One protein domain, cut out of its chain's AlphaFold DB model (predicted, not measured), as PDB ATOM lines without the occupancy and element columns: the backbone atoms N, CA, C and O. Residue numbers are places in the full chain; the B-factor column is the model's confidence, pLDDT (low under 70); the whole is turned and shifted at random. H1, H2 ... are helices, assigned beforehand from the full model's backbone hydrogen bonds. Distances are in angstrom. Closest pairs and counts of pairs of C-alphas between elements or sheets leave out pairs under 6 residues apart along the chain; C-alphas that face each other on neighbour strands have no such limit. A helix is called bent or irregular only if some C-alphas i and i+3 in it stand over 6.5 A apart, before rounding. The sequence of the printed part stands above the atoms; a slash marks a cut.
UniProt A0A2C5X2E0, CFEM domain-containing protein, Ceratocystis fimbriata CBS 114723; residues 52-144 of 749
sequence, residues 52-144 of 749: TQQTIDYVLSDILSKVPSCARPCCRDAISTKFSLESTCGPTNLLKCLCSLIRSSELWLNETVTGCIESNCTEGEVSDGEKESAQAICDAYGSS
ATOM      1  N   THR A  52      -1.196 123.768  11.964       67.00
ATOM      2  CA  THR A  52      -2.290 123.390  11.057       67.00
ATOM      3  C   THR A  52      -3.637 123.543  11.757       67.00
ATOM      4  O   THR A  52      -4.525 124.214  11.232       67.00
ATOM      5  N   GLN A  53      -3.756 123.013  12.980       72.69
ATOM      6  CA  GLN A  53      -4.984 123.074  13.770       72.69
ATOM      7  C   GLN A  53      -5.403 124.521  14.080       72.69
ATOM      8  O   GLN A  53      -6.542 124.892  13.815       72.69
ATOM      9  N   GLN A  54      -4.473 125.381  14.518       79.81
ATOM     10  CA  GLN A  54      -4.754 126.810  14.741       79.81
ATOM     11  C   GLN A  54      -5.241 127.531  13.473       79.81
ATOM     12  O   GLN A  54      -6.102 128.408  13.552       79.81
ATOM     13  N   THR A  55      -4.725 127.155  12.299       76.75
ATOM     14  CA  THR A  55      -5.167 127.715  11.011       76.75
ATOM     15  C   THR A  55      -6.590 127.261  10.666       76.75
ATOM     16  O   THR A  55      -7.401 128.070  10.212       76.75
ATOM     17  N   ILE A  56      -6.913 125.987  10.919       79.56
ATOM     18  CA  ILE A  56      -8.258 125.425  10.735       79.56
ATOM     19  C   ILE A  56      -9.256 126.105  11.679       79.56
ATOM     20  O   ILE A  56     -10.273 126.612  11.208       79.56
ATOM     21  N   ASP A  57      -8.951 126.191  12.975       83.19
ATOM     22  CA  ASP A  57      -9.826 126.816  13.974       83.19
ATOM     23  C   ASP A  57     -10.053 128.314  13.698       83.19
ATOM     24  O   ASP A  57     -11.169 128.807  13.862       83.19
ATOM     25  N   TYR A  58      -9.040 129.042  13.206       84.38
ATOM     26  CA  TYR A  58      -9.189 130.447  12.807       84.38
ATOM     27  C   TYR A  58     -10.142 130.623  11.614       84.38
ATOM     28  O   TYR A  58     -11.049 131.455  11.665       84.38
ATOM     29  N   VAL A  59      -9.980 129.832  10.547       82.81
ATOM     30  CA  VAL A  59     -10.856 129.923   9.363       82.81
ATOM     31  C   VAL A  59     -12.266 129.416   9.678       82.81
ATOM     32  O   VAL A  59     -13.242 130.020   9.241       82.81
ATOM     33  N   LEU A  60     -12.397 128.358  10.482       86.19
ATOM     34  CA  LEU A  60     -13.689 127.860  10.952       86.19
ATOM     35  C   LEU A  60     -14.411 128.905  11.817       86.19
ATOM     36  O   LEU A  60     -15.618 129.078  11.680       86.19
ATOM     37  N   SER A  61     -13.677 129.655  12.645       88.06
ATOM     38  CA  SER A  61     -14.205 130.792  13.407       88.06
ATOM     39  C   SER A  61     -14.697 131.927  12.498       88.06
ATOM     40  O   SER A  61     -15.802 132.424  12.700       88.06
ATOM     41  N   ASP A  62     -13.951 132.300  11.448       86.50
ATOM     42  CA  ASP A  62     -14.396 133.313  10.474       86.50
ATOM     43  C   ASP A  62     -15.658 132.878   9.701       86.50
ATOM     44  O   ASP A  62     -16.573 133.689   9.539       86.50
ATOM     45  N   ILE A  63     -15.767 131.604   9.301       86.44
ATOM     46  CA  ILE A  63     -16.996 131.045   8.703       86.44
ATOM     47  C   ILE A  63     -18.151 131.131   9.709       86.44
ATOM     48  O   ILE A  63     -19.171 131.759   9.430       86.44
ATOM     49  N   LEU A  64     -17.985 130.551  10.903       90.50
ATOM     50  CA  LEU A  64     -19.032 130.496  11.928       90.50
ATOM     51  C   LEU A  64     -19.430 131.885  12.450       90.50
ATOM     52  O   LEU A  64     -20.560 132.054  12.900       90.50
ATOM     53  N   SER A  65     -18.563 132.899  12.347       91.12
ATOM     54  CA  SER A  65     -18.904 134.285  12.693       91.12
ATOM     55  C   SER A  65     -20.050 134.851  11.842       91.12
ATOM     56  O   SER A  65     -20.856 135.625  12.357       91.12
ATOM     57  N   LYS A  66     -20.156 134.410  10.579       88.81
ATOM     58  CA  LYS A  66     -21.176 134.814   9.592       88.81
ATOM     59  C   LYS A  66     -22.436 133.944   9.646       88.81
ATOM     60  O   LYS A  66     -23.437 134.271   9.026       88.81
ATOM     61  N   VAL A  67     -22.394 132.843  10.397       91.12
ATOM     62  CA  VAL A  67     -23.539 131.957  10.631       91.12
ATOM     63  C   VAL A  67     -24.350 132.468  11.838       91.12
ATOM     64  O   VAL A  67     -23.736 132.813  12.858       91.12
ATOM     65  N   PRO A  68     -25.700 132.480  11.781       89.81
ATOM     66  CA  PRO A  68     -26.569 132.765  12.928       89.81
ATOM     67  C   PRO A  68     -26.254 131.891  14.146       89.81
ATOM     68  O   PRO A  68     -25.926 130.712  14.010       89.81
ATOM     69  N   SER A  69     -26.384 132.434  15.359       90.38
ATOM     70  CA  SER A  69     -26.023 131.730  16.604       90.38
ATOM     71  C   SER A  69     -26.734 130.382  16.787       90.38
ATOM     72  O   SER A  69     -26.102 129.434  17.248       90.38
ATOM     73  N   CYS A  70     -27.998 130.278  16.367       93.00
ATOM     74  CA  CYS A  70     -28.796 129.046  16.343       93.00
ATOM     75  C   CYS A  70     -28.233 127.962  15.398       93.00
ATOM     76  O   CYS A  70     -28.222 126.781  15.745       93.00
ATOM     77  N   ALA A  71     -27.690 128.352  14.240       93.38
ATOM     78  CA  ALA A  71     -27.152 127.435  13.230       93.38
ATOM     79  C   ALA A  71     -25.674 127.064  13.448       93.38
ATOM     80  O   ALA A  71     -25.223 126.028  12.956       93.38
ATOM     81  N   ARG A  72     -24.907 127.866  14.205       93.50
ATOM     82  CA  ARG A  72     -23.478 127.623  14.503       93.50
ATOM     83  C   ARG A  72     -23.136 126.206  14.986       93.50
ATOM     84  O   ARG A  72     -22.162 125.673  14.455       93.50
ATOM     85  N   PRO A  73     -23.844 125.577  15.950       92.44
ATOM     86  CA  PRO A  73     -23.499 124.220  16.384       92.44
ATOM     87  C   PRO A  73     -23.669 123.191  15.258       92.44
ATOM     88  O   PRO A  73     -22.750 122.410  15.027       92.44
ATOM     89  N   CYS A  74     -24.774 123.254  14.504       93.69
ATOM     90  CA  CYS A  74     -25.005 122.395  13.337       93.69
ATOM     91  C   CYS A  74     -23.935 122.619  12.260       93.69
ATOM     92  O   CYS A  74     -23.318 121.665  11.799       93.69
ATOM     93  N   CYS A  75     -23.636 123.878  11.917       92.56
ATOM     94  CA  CYS A  75     -22.613 124.196  10.921       92.56
ATOM     95  C   CYS A  75     -21.226 123.709  11.350       92.56
ATOM     96  O   CYS A  75     -20.472 123.218  10.516       92.56
ATOM     97  N   ARG A  76     -20.878 123.819  12.640       92.38
ATOM     98  CA  ARG A  76     -19.597 123.324  13.152       92.38
ATOM     99  C   ARG A  76     -19.496 121.812  12.987       92.38
ATOM    100  O   ARG A  76     -18.512 121.354  12.413       92.38
ATOM    101  N   ASP A  77     -20.505 121.078  13.453       89.56
ATOM    102  CA  ASP A  77     -20.525 119.615  13.410       89.56
ATOM    103  C   ASP A  77     -20.573 119.084  11.970       89.56
ATOM    104  O   ASP A  77     -19.763 118.239  11.584       89.56
ATOM    105  N   ALA A  78     -21.431 119.661  11.122       87.88
ATOM    106  CA  ALA A  78     -21.509 119.339   9.702       87.88
ATOM    107  C   ALA A  78     -20.185 119.618   8.972       87.88
ATOM    108  O   ALA A  78     -19.760 118.800   8.156       87.88
ATOM    109  N   ILE A  79     -19.486 120.720   9.287       86.88
ATOM    110  CA  ILE A  79     -18.164 120.985   8.707       86.88
ATOM    111  C   ILE A  79     -17.143 119.939   9.181       86.88
ATOM    112  O   ILE A  79     -16.462 119.363   8.338       86.88
ATOM    113  N   SER A  80     -17.065 119.626  10.481       84.62
ATOM    114  CA  SER A  80     -16.101 118.636  10.994       84.62
ATOM    115  C   SER A  80     -16.381 117.188  10.575       84.62
ATOM    116  O   SER A  80     -15.445 116.398  10.483       84.62
ATOM    117  N   THR A  81     -17.639 116.824  10.310       82.25
ATOM    118  CA  THR A  81     -18.029 115.456   9.916       82.25
ATOM    119  C   THR A  81     -18.004 115.234   8.403       82.25
ATOM    120  O   THR A  81     -17.566 114.176   7.954       82.25
ATOM    121  N   LYS A  82     -18.450 116.208   7.593       75.62
ATOM    122  CA  LYS A  82     -18.481 116.089   6.121       75.62
ATOM    123  C   LYS A  82     -17.145 116.440   5.467       75.62
ATOM    124  O   LYS A  82     -16.807 115.857   4.438       75.62
ATOM    125  N   PHE A  83     -16.389 117.375   6.043       73.00
ATOM    126  CA  PHE A  83     -15.114 117.832   5.496       73.00
ATOM    127  C   PHE A  83     -13.980 117.400   6.428       73.00
ATOM    128  O   PHE A  83     -13.710 118.026   7.449       73.00
ATOM    129  N   SER A  84     -13.264 116.340   6.046       70.44
ATOM    130  CA  SER A  84     -11.991 115.980   6.678       70.44
ATOM    131  C   SER A  84     -10.932 117.016   6.284       70.44
ATOM    132  O   SER A  84     -10.207 116.866   5.301       70.44
ATOM    133  N   LEU A  85     -10.913 118.125   7.028       68.38
ATOM    134  CA  LEU A  85     -10.210 119.366   6.690       68.38
ATOM    135  C   LEU A  85      -8.725 119.133   6.370       68.38
ATOM    136  O   LEU A  85      -8.244 119.623   5.351       68.38
ATOM    137  N   GLU A  86      -8.029 118.323   7.175       67.25
ATOM    138  CA  GLU A  86      -6.616 117.982   6.955       67.25
ATOM    139  C   GLU A  86      -6.367 117.151   5.687       67.25
ATOM    140  O   GLU A  86      -5.362 117.367   5.009       67.25
ATOM    141  N   SER A  87      -7.254 116.202   5.356       66.81
ATOM    142  CA  SER A  87      -7.011 115.243   4.267       66.81
ATOM    143  C   SER A  87      -7.446 115.763   2.896       66.81
ATOM    144  O   SER A  87      -6.770 115.497   1.902       66.81
ATOM    145  N   THR A  88      -8.533 116.539   2.828       66.44
ATOM    146  CA  THR A  88      -9.081 117.030   1.553       66.44
ATOM    147  C   THR A  88      -8.700 118.476   1.236       66.44
ATOM    148  O   THR A  88      -8.638 118.844   0.063       66.44
ATOM    149  N   CYS A  89      -8.447 119.308   2.251       70.69
ATOM    150  CA  CYS A  89      -8.346 120.761   2.105       70.69
ATOM    151  C   CYS A  89      -7.092 121.337   2.782       70.69
ATOM    152  O   CYS A  89      -7.177 122.064   3.768       70.69
ATOM    153  N   GLY A  90      -5.914 121.066   2.205       76.06
ATOM    154  CA  GLY A  90      -4.624 121.537   2.728       76.06
ATOM    155  C   GLY A  90      -4.595 123.033   3.121       76.06
ATOM    156  O   GLY A  90      -5.216 123.875   2.456       76.06
ATOM    157  N   PRO A  91      -3.847 123.394   4.183       68.25
ATOM    158  CA  PRO A  91      -4.134 124.554   5.039       68.25
ATOM    159  C   PRO A  91      -4.124 125.919   4.337       68.25
ATOM    160  O   PRO A  91      -4.798 126.845   4.777       68.25
ATOM    161  N   THR A  92      -3.403 126.063   3.224       65.31
ATOM    162  CA  THR A  92      -3.269 127.341   2.503       65.31
ATOM    163  C   THR A  92      -4.494 127.734   1.674       65.31
ATOM    164  O   THR A  92      -4.548 128.860   1.185       65.31
ATOM    165  N   ASN A  93      -5.465 126.834   1.468       73.06
ATOM    166  CA  ASN A  93      -6.644 127.085   0.625       73.06
ATOM    167  C   ASN A  93      -7.967 126.586   1.248       73.06
ATOM    168  O   ASN A  93      -8.947 126.429   0.519       73.06
ATOM    169  N   LEU A  94      -8.015 126.375   2.570       78.38
ATOM    170  CA  LEU A  94      -9.131 125.751   3.303       78.38
ATOM    171  C   LEU A  94     -10.523 126.228   2.839       78.38
ATOM    172  O   LEU A  94     -11.301 125.441   2.314       78.38
ATOM    173  N   LEU A  95     -10.812 127.531   2.937       74.38
ATOM    174  CA  LEU A  95     -12.120 128.110   2.591       74.38
ATOM    175  C   LEU A  95     -12.465 127.994   1.093       74.38
ATOM    176  O   LEU A  95     -13.595 127.670   0.735       74.38
ATOM    177  N   LYS A  96     -11.480 128.178   0.204       77.50
ATOM    178  CA  LYS A  96     -11.657 127.976  -1.247       77.50
ATOM    179  C   LYS A  96     -11.940 126.506  -1.573       77.50
ATOM    180  O   LYS A  96     -12.718 126.227  -2.481       77.50
ATOM    181  N   CYS A  97     -11.324 125.581  -0.840       78.56
ATOM    182  CA  CYS A  97     -11.578 124.151  -0.951       78.56
ATOM    183  C   CYS A  97     -12.989 123.803  -0.454       78.56
ATOM    184  O   CYS A  97     -13.757 123.240  -1.224       78.56
ATOM    185  N   LEU A  98     -13.389 124.242   0.747       78.12
ATOM    186  CA  LEU A  98     -14.749 124.044   1.279       78.12
ATOM    187  C   LEU A  98     -15.836 124.553   0.308       78.12
ATOM    188  O   LEU A  98     -16.783 123.832   0.015       78.12
ATOM    189  N   CYS A  99     -15.660 125.744  -0.277       81.25
ATOM    190  CA  CYS A  99     -16.577 126.303  -1.282       81.25
ATOM    191  C   CYS A  99     -16.456 125.695  -2.701       81.25
ATOM    192  O   CYS A  99     -17.117 126.175  -3.620       81.25
ATOM    193  N   SER A 100     -15.614 124.678  -2.923       72.00
ATOM    194  CA  SER A 100     -15.498 123.977  -4.219       72.00
ATOM    195  C   SER A 100     -15.496 122.445  -4.126       72.00
ATOM    196  O   SER A 100     -15.452 121.766  -5.156       72.00
ATOM    197  N   LEU A 101     -15.597 121.873  -2.921       65.75
ATOM    198  CA  LEU A 101     -15.591 120.430  -2.690       65.75
ATOM    199  C   LEU A 101     -16.992 119.808  -2.853       65.75
ATOM    200  O   LEU A 101     -17.551 119.223  -1.936       65.75
ATOM    201  N   ILE A 102     -17.522 119.877  -4.072       54.44
ATOM    202  CA  ILE A 102     -18.862 119.401  -4.484       54.44
ATOM    203  C   ILE A 102     -19.048 117.866  -4.309       54.44
ATOM    204  O   ILE A 102     -20.112 117.314  -4.561       54.44
ATOM    205  N   ARG A 103     -17.991 117.116  -3.964       49.34
ATOM    206  CA  ARG A 103     -17.778 115.759  -4.505       49.34
ATOM    207  C   ARG A 103     -17.948 114.575  -3.541       49.34
ATOM    208  O   ARG A 103     -17.646 113.453  -3.939       49.34
ATOM    209  N   SER A 104     -18.405 114.789  -2.310       48.34
ATOM    210  CA  SER A 104     -18.618 113.701  -1.329       48.34
ATOM    211  C   SER A 104     -19.835 113.879  -0.422       48.34
ATOM    212  O   SER A 104     -20.351 112.898   0.103       48.34
ATOM    213  N   SER A 105     -20.296 115.113  -0.221       52.19
ATOM    214  CA  SER A 105     -21.418 115.466   0.655       52.19
ATOM    215  C   SER A 105     -22.759 115.620  -0.066       52.19
ATOM    216  O   SER A 105     -23.768 115.737   0.628       52.19
ATOM    217  N   GLU A 106     -22.746 115.665  -1.406       58.88
ATOM    218  CA  GLU A 106     -23.772 116.204  -2.330       58.88
ATOM    219  C   GLU A 106     -24.110 117.688  -2.102       58.88
ATOM    220  O   GLU A 106     -24.177 118.452  -3.060       58.88
ATOM    221  N   LEU A 107     -24.209 118.105  -0.839       60.75
ATOM    222  CA  LEU A 107     -24.389 119.483  -0.399       60.75
ATOM    223  C   LEU A 107     -23.081 120.283  -0.465       60.75
ATOM    224  O   LEU A 107     -22.040 119.848   0.045       60.75
ATOM    225  N   TRP A 108     -23.154 121.488  -1.023       80.31
ATOM    226  CA  TRP A 108     -22.106 122.511  -0.967       80.31
ATOM    227  C   TRP A 108     -22.018 123.137   0.442       80.31
ATOM    228  O   TRP A 108     -22.904 122.952   1.281       80.31
ATOM    229  N   LEU A 109     -20.971 123.927   0.732       83.12
ATOM    230  CA  LEU A 109     -20.836 124.604   2.035       83.12
ATOM    231  C   LEU A 109     -22.004 125.568   2.318       83.12
ATOM    232  O   LEU A 109     -22.528 125.572   3.427       83.12
ATOM    233  N   ASN A 110     -22.436 126.356   1.329       83.31
ATOM    234  CA  ASN A 110     -23.586 127.255   1.468       83.31
ATOM    235  C   ASN A 110     -24.889 126.477   1.705       83.31
ATOM    236  O   ASN A 110     -25.633 126.832   2.606       83.31
ATOM    237  N   GLU A 111     -25.137 125.385   0.977       84.94
ATOM    238  CA  GLU A 111     -26.320 124.532   1.184       84.94
ATOM    239  C   GLU A 111     -26.304 123.848   2.559       84.94
ATOM    240  O   GLU A 111     -27.335 123.758   3.219       84.94
ATOM    241  N   THR A 112     -25.123 123.436   3.034       86.38
ATOM    242  CA  THR A 112     -24.926 122.894   4.389       86.38
ATOM    243  C   THR A 112     -25.255 123.943   5.457       86.38
ATOM    244  O   THR A 112     -25.941 123.638   6.431       86.38
ATOM    245  N   VAL A 113     -24.808 125.192   5.274       88.88
ATOM    246  CA  VAL A 113     -25.122 126.295   6.195       88.88
ATOM    247  C   VAL A 113     -26.610 126.657   6.137       88.88
ATOM    248  O   VAL A 113     -27.224 126.801   7.190       88.88
ATOM    249  N   THR A 114     -27.213 126.753   4.948       87.88
ATOM    250  CA  THR A 114     -28.651 127.029   4.785       87.88
ATOM    251  C   THR A 114     -29.502 125.935   5.423       87.88
ATOM    252  O   THR A 114     -30.375 126.255   6.222       87.88
ATOM    253  N   GLY A 115     -29.194 124.657   5.182       88.75
ATOM    254  CA  GLY A 115     -29.885 123.534   5.821       88.75
ATOM    255  C   GLY A 115     -29.775 123.565   7.349       88.75
ATOM    256  O   GLY A 115     -30.769 123.356   8.035       88.75
ATOM    257  N   CYS A 116     -28.608 123.928   7.894       92.31
ATOM    258  CA  CYS A 116     -28.429 124.144   9.334       92.31
ATOM    259  C   CYS A 116     -29.167 125.378   9.889       92.31
ATOM    260  O   CYS A 116     -29.438 125.432  11.089       92.31
ATOM    261  N   ILE A 117     -29.468 126.385   9.063       90.56
ATOM    262  CA  ILE A 117     -30.328 127.515   9.441       90.56
ATOM    263  C   ILE A 117     -31.793 127.068   9.442       90.56
ATOM    264  O   ILE A 117     -32.504 127.335  10.405       90.56
ATOM    265  N   GLU A 118     -32.227 126.343   8.413       89.19
ATOM    266  CA  GLU A 118     -33.594 125.824   8.281       89.19
ATOM    267  C   GLU A 118     -33.935 124.744   9.322       89.19
ATOM    268  O   GLU A 118     -35.086 124.656   9.742       89.19
ATOM    269  N   SER A 119     -32.959 123.953   9.786       89.12
ATOM    270  CA  SER A 119     -33.185 122.902  10.790       89.12
ATOM    271  C   SER A 119     -33.155 123.392  12.241       89.12
ATOM    272  O   SER A 119     -33.852 122.823  13.081       89.12
ATOM    273  N   ASN A 120     -32.329 124.398  12.563       89.31
ATOM    274  CA  ASN A 120     -32.022 124.763  13.955       89.31
ATOM    275  C   ASN A 120     -32.462 126.173  14.367       89.31
ATOM    276  O   ASN A 120     -32.443 126.470  15.562       89.31
ATOM    277  N   CYS A 121     -32.819 127.052  13.432       89.88
ATOM    278  CA  CYS A 121     -33.277 128.399  13.754       89.88
ATOM    279  C   CYS A 121     -34.792 128.514  13.569       89.88
ATOM    280  O   CYS A 121     -35.328 128.116  12.538       89.88
ATOM    281  N   THR A 122     -35.492 129.090  14.548       86.25
ATOM    282  CA  THR A 122     -36.952 129.219  14.466       86.25
ATOM    283  C   THR A 122     -37.380 130.291  13.454       86.25
ATOM    284  O   THR A 122     -36.686 131.296  13.252       86.25
ATOM    285  N   GLU A 123     -38.540 130.094  12.811       68.81
ATOM    286  CA  GLU A 123     -39.145 131.073  11.897       68.81
ATOM    287  C   GLU A 123     -39.570 132.344  12.657       68.81
ATOM    288  O   GLU A 123     -40.696 132.478  13.130       68.81
ATOM    289  N   GLY A 124     -38.628 133.279  12.792       69.44
ATOM    290  CA  GLY A 124     -38.807 134.549  13.497       69.44
ATOM    291  C   GLY A 124     -37.531 135.090  14.146       69.44
ATOM    292  O   GLY A 124     -37.446 136.295  14.370       69.44
ATOM    293  N   GLU A 125     -36.533 134.241  14.416       68.38
ATOM    294  CA  GLU A 125     -35.245 134.679  14.982       68.38
ATOM    295  C   GLU A 125     -34.242 135.147  13.922       68.38
ATOM    296  O   GLU A 125     -33.468 136.066  14.185       68.38
ATOM    297  N   VAL A 126     -34.252 134.536  12.732       75.06
ATOM    298  CA  VAL A 126     -33.291 134.839  11.658       75.06
ATOM    299  C   VAL A 126     -33.816 135.965  10.780       75.06
ATOM    300  O   VAL A 126     -34.869 135.834  10.156       75.06
ATOM    301  N   SER A 127     -33.050 137.047  10.675       77.62
ATOM    302  CA  SER A 127     -33.317 138.112   9.708       77.62
ATOM    303  C   SER A 127     -33.021 137.632   8.282       77.62
ATOM    304  O   SER A 127     -32.041 136.920   8.060       77.62
ATOM    305  N   ASP A 128     -33.793 138.066   7.280       76.56
ATOM    306  CA  ASP A 128     -33.537 137.708   5.871       76.56
ATOM    307  C   ASP A 128     -32.100 138.054   5.436       76.56
ATOM    308  O   ASP A 128     -31.453 137.286   4.724       76.56
ATOM    309  N   GLY A 129     -31.554 139.163   5.950       77.06
ATOM    310  CA  GLY A 129     -30.170 139.578   5.703       77.06
ATOM    311  C   GLY A 129     -29.110 138.655   6.319       77.06
ATOM    312  O   GLY A 129     -27.974 138.640   5.855       77.06
ATOM    313  N   GLU A 130     -29.451 137.854   7.333       74.06
ATOM    314  CA  GLU A 130     -28.552 136.821   7.860       74.06
ATOM    315  C   GLU A 130     -28.537 135.585   6.954       74.06
ATOM    316  O   GLU A 130     -27.456 135.055   6.684       74.06
ATOM    317  N   LYS A 131     -29.695 135.180   6.407       73.00
ATOM    318  CA  LYS A 131     -29.783 134.130   5.372       73.00
ATOM    319  C   LYS A 131     -28.998 134.537   4.118       73.00
ATOM    320  O   LYS A 131     -28.181 133.761   3.625       73.00
ATOM    321  N   GLU A 132     -29.159 135.783   3.667       79.50
ATOM    322  CA  GLU A 132     -28.369 136.357   2.569       79.50
ATOM    323  C   GLU A 132     -26.861 136.371   2.899       79.50
ATOM    324  O   GLU A 132     -26.038 135.983   2.068       79.50
ATOM    325  N   SER A 133     -26.477 136.727   4.134       75.00
ATOM    326  CA  SER A 133     -25.067 136.726   4.557       75.00
ATOM    327  C   SER A 133     -24.436 135.330   4.582       75.00
ATOM    328  O   SER A 133     -23.256 135.193   4.253       75.00
ATOM    329  N   ALA A 134     -25.219 134.296   4.906       69.81
ATOM    330  CA  ALA A 134     -24.790 132.903   4.883       69.81
ATOM    331  C   ALA A 134     -24.561 132.404   3.448       69.81
ATOM    332  O   ALA A 134     -23.547 131.762   3.166       69.81
ATOM    333  N   GLN A 135     -25.453 132.759   2.519       71.31
ATOM    334  CA  GLN A 135     -25.297 132.451   1.096       71.31
ATOM    335  C   GLN A 135     -24.053 133.145   0.505       71.31
ATOM    336  O   GLN A 135     -23.238 132.511  -0.172       71.31
ATOM    337  N   ALA A 136     -23.821 134.406   0.886       77.81
ATOM    338  CA  ALA A 136     -22.667 135.198   0.462       77.81
ATOM    339  C   ALA A 136     -21.293 134.642   0.907       77.81
ATOM    340  O   ALA A 136     -20.272 135.050   0.339       77.81
ATOM    341  N   ILE A 137     -21.234 133.704   1.874       77.56
ATOM    342  CA  ILE A 137     -19.978 133.098   2.367       77.56
ATOM    343  C   ILE A 137     -19.161 132.500   1.216       77.56
ATOM    344  O   ILE A 137     -17.948 132.704   1.177       77.56
ATOM    345  N   CYS A 138     -19.796 131.800   0.268       75.31
ATOM    346  CA  CYS A 138     -19.085 131.230  -0.879       75.31
ATOM    347  C   CYS A 138     -19.081 132.133  -2.118       75.31
ATOM    348  O   CYS A 138     -18.098 132.103  -2.859       75.31
ATOM    349  N   ASP A 139     -20.085 132.989  -2.329       75.62
ATOM    350  CA  ASP A 139     -20.126 133.882  -3.500       75.62
ATOM    351  C   ASP A 139     -18.942 134.865  -3.535       75.62
ATOM    352  O   ASP A 139     -18.364 135.119  -4.599       75.62
ATOM    353  N   ALA A 140     -18.489 135.338  -2.367       61.81
ATOM    354  CA  ALA A 140     -17.291 136.172  -2.232       61.81
ATOM    355  C   ALA A 140     -15.994 135.482  -2.725       61.81
ATOM    356  O   ALA A 140     -15.064 136.149  -3.185       61.81
ATOM    357  N   TYR A 141     -15.933 134.146  -2.683       62.00
ATOM    358  CA  TYR A 141     -14.757 133.360  -3.081       62.00
ATOM    359  C   TYR A 141     -14.927 132.684  -4.451       62.00
ATOM    360  O   TYR A 141     -13.953 132.549  -5.193       62.00
ATOM    361  N   GLY A 142     -16.149 132.331  -4.858       50.25
ATOM    362  CA  GLY A 142     -16.456 131.848  -6.208       50.25
ATOM    363  C   GLY A 142     -16.244 132.930  -7.272       50.25
ATOM    364  O   GLY A 142     -15.582 132.696  -8.288       50.25
ATOM    365  N   SER A 143     -16.712 134.154  -7.001       43.53
ATOM    366  CA  SER A 143     -16.583 135.301  -7.914       43.53
ATOM    367  C   SER A 143     -15.133 135.718  -8.204       43.53
ATOM    368  O   SER A 143     -14.849 136.233  -9.286       43.53
ATOM    369  N   SER A 144     -14.191 135.443  -7.294       33.78
ATOM    370  CA  SER A 144     -12.757 135.701  -7.503       33.78
ATOM    371  C   SER A 144     -11.998 134.544  -8.173       33.78
ATOM    372  O   SER A 144     -10.851 134.729  -8.583       33.78
TER     373      SER A 144
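AT A GLANCE: This is residues 52 to 144 of the 749 residues of the protein "CFEM domain-containing protein" of Ceratocystis fimbriata CBS 114723 (UniProt A0A2C5X2E0). Two helical hairpins, H1 with H2 and H5 with H6, pack together where H2 crosses H5; short H3 and H4 lie at one end, H4 packed on H1. The 93 printed residues, with six named helices, H1 to H6, and no named strand, are all helix in class. The whole is compact, with radius of gyration of the C-alphas 12.7 A and spans of 38 by 26 by 24 A.

IN THESE COORDINATES: H1, residues 52 to 65, begins at C-alpha 52 (-2.290, 123.390, 11.057) and is 19.9 A long. H2 is residues 72 to 82, H3 85 to 88, H4 91 to 98 and H5 109 to 120. H6, residues 128 to 142, 21.7 A, ends at C-alpha 142 (-16.456, 131.848, -6.208). H4 is irregular, C-alphas 92 and 95 being 8.9 A apart; H6 only just, C-alphas 135 and 138 being 6.6 A apart.

HOW THE PARTS SIT: H1, with residues 60 to 64 alone, touches H2, closest C-alphas Leu 64 and Arg 72, 5.9 A. H2 touches H5 at a steep tilt of 48 degrees, closest C-alphas Cys 74 and Cys 116, 5.6 A. H5 touches H6 at 19 degrees, shallow, opposite ways, closest C-alphas Asn 110 and Gln 135, 5.5 A. Every O i to N i+4 pair is within hydrogen-bond range in H1, H2 and H5, but 2 of 4 in H4 and 8 of 11 in H6; H3 is too short for one.

THE WHOLE: The C-alphas farthest apart, Ser 87 and Gly 124, are 38.3 A apart. The printed part has no cut and no long link. Its mean pLDDT is 77.3; residues under 70 include 101 to 107 and 140 to 144.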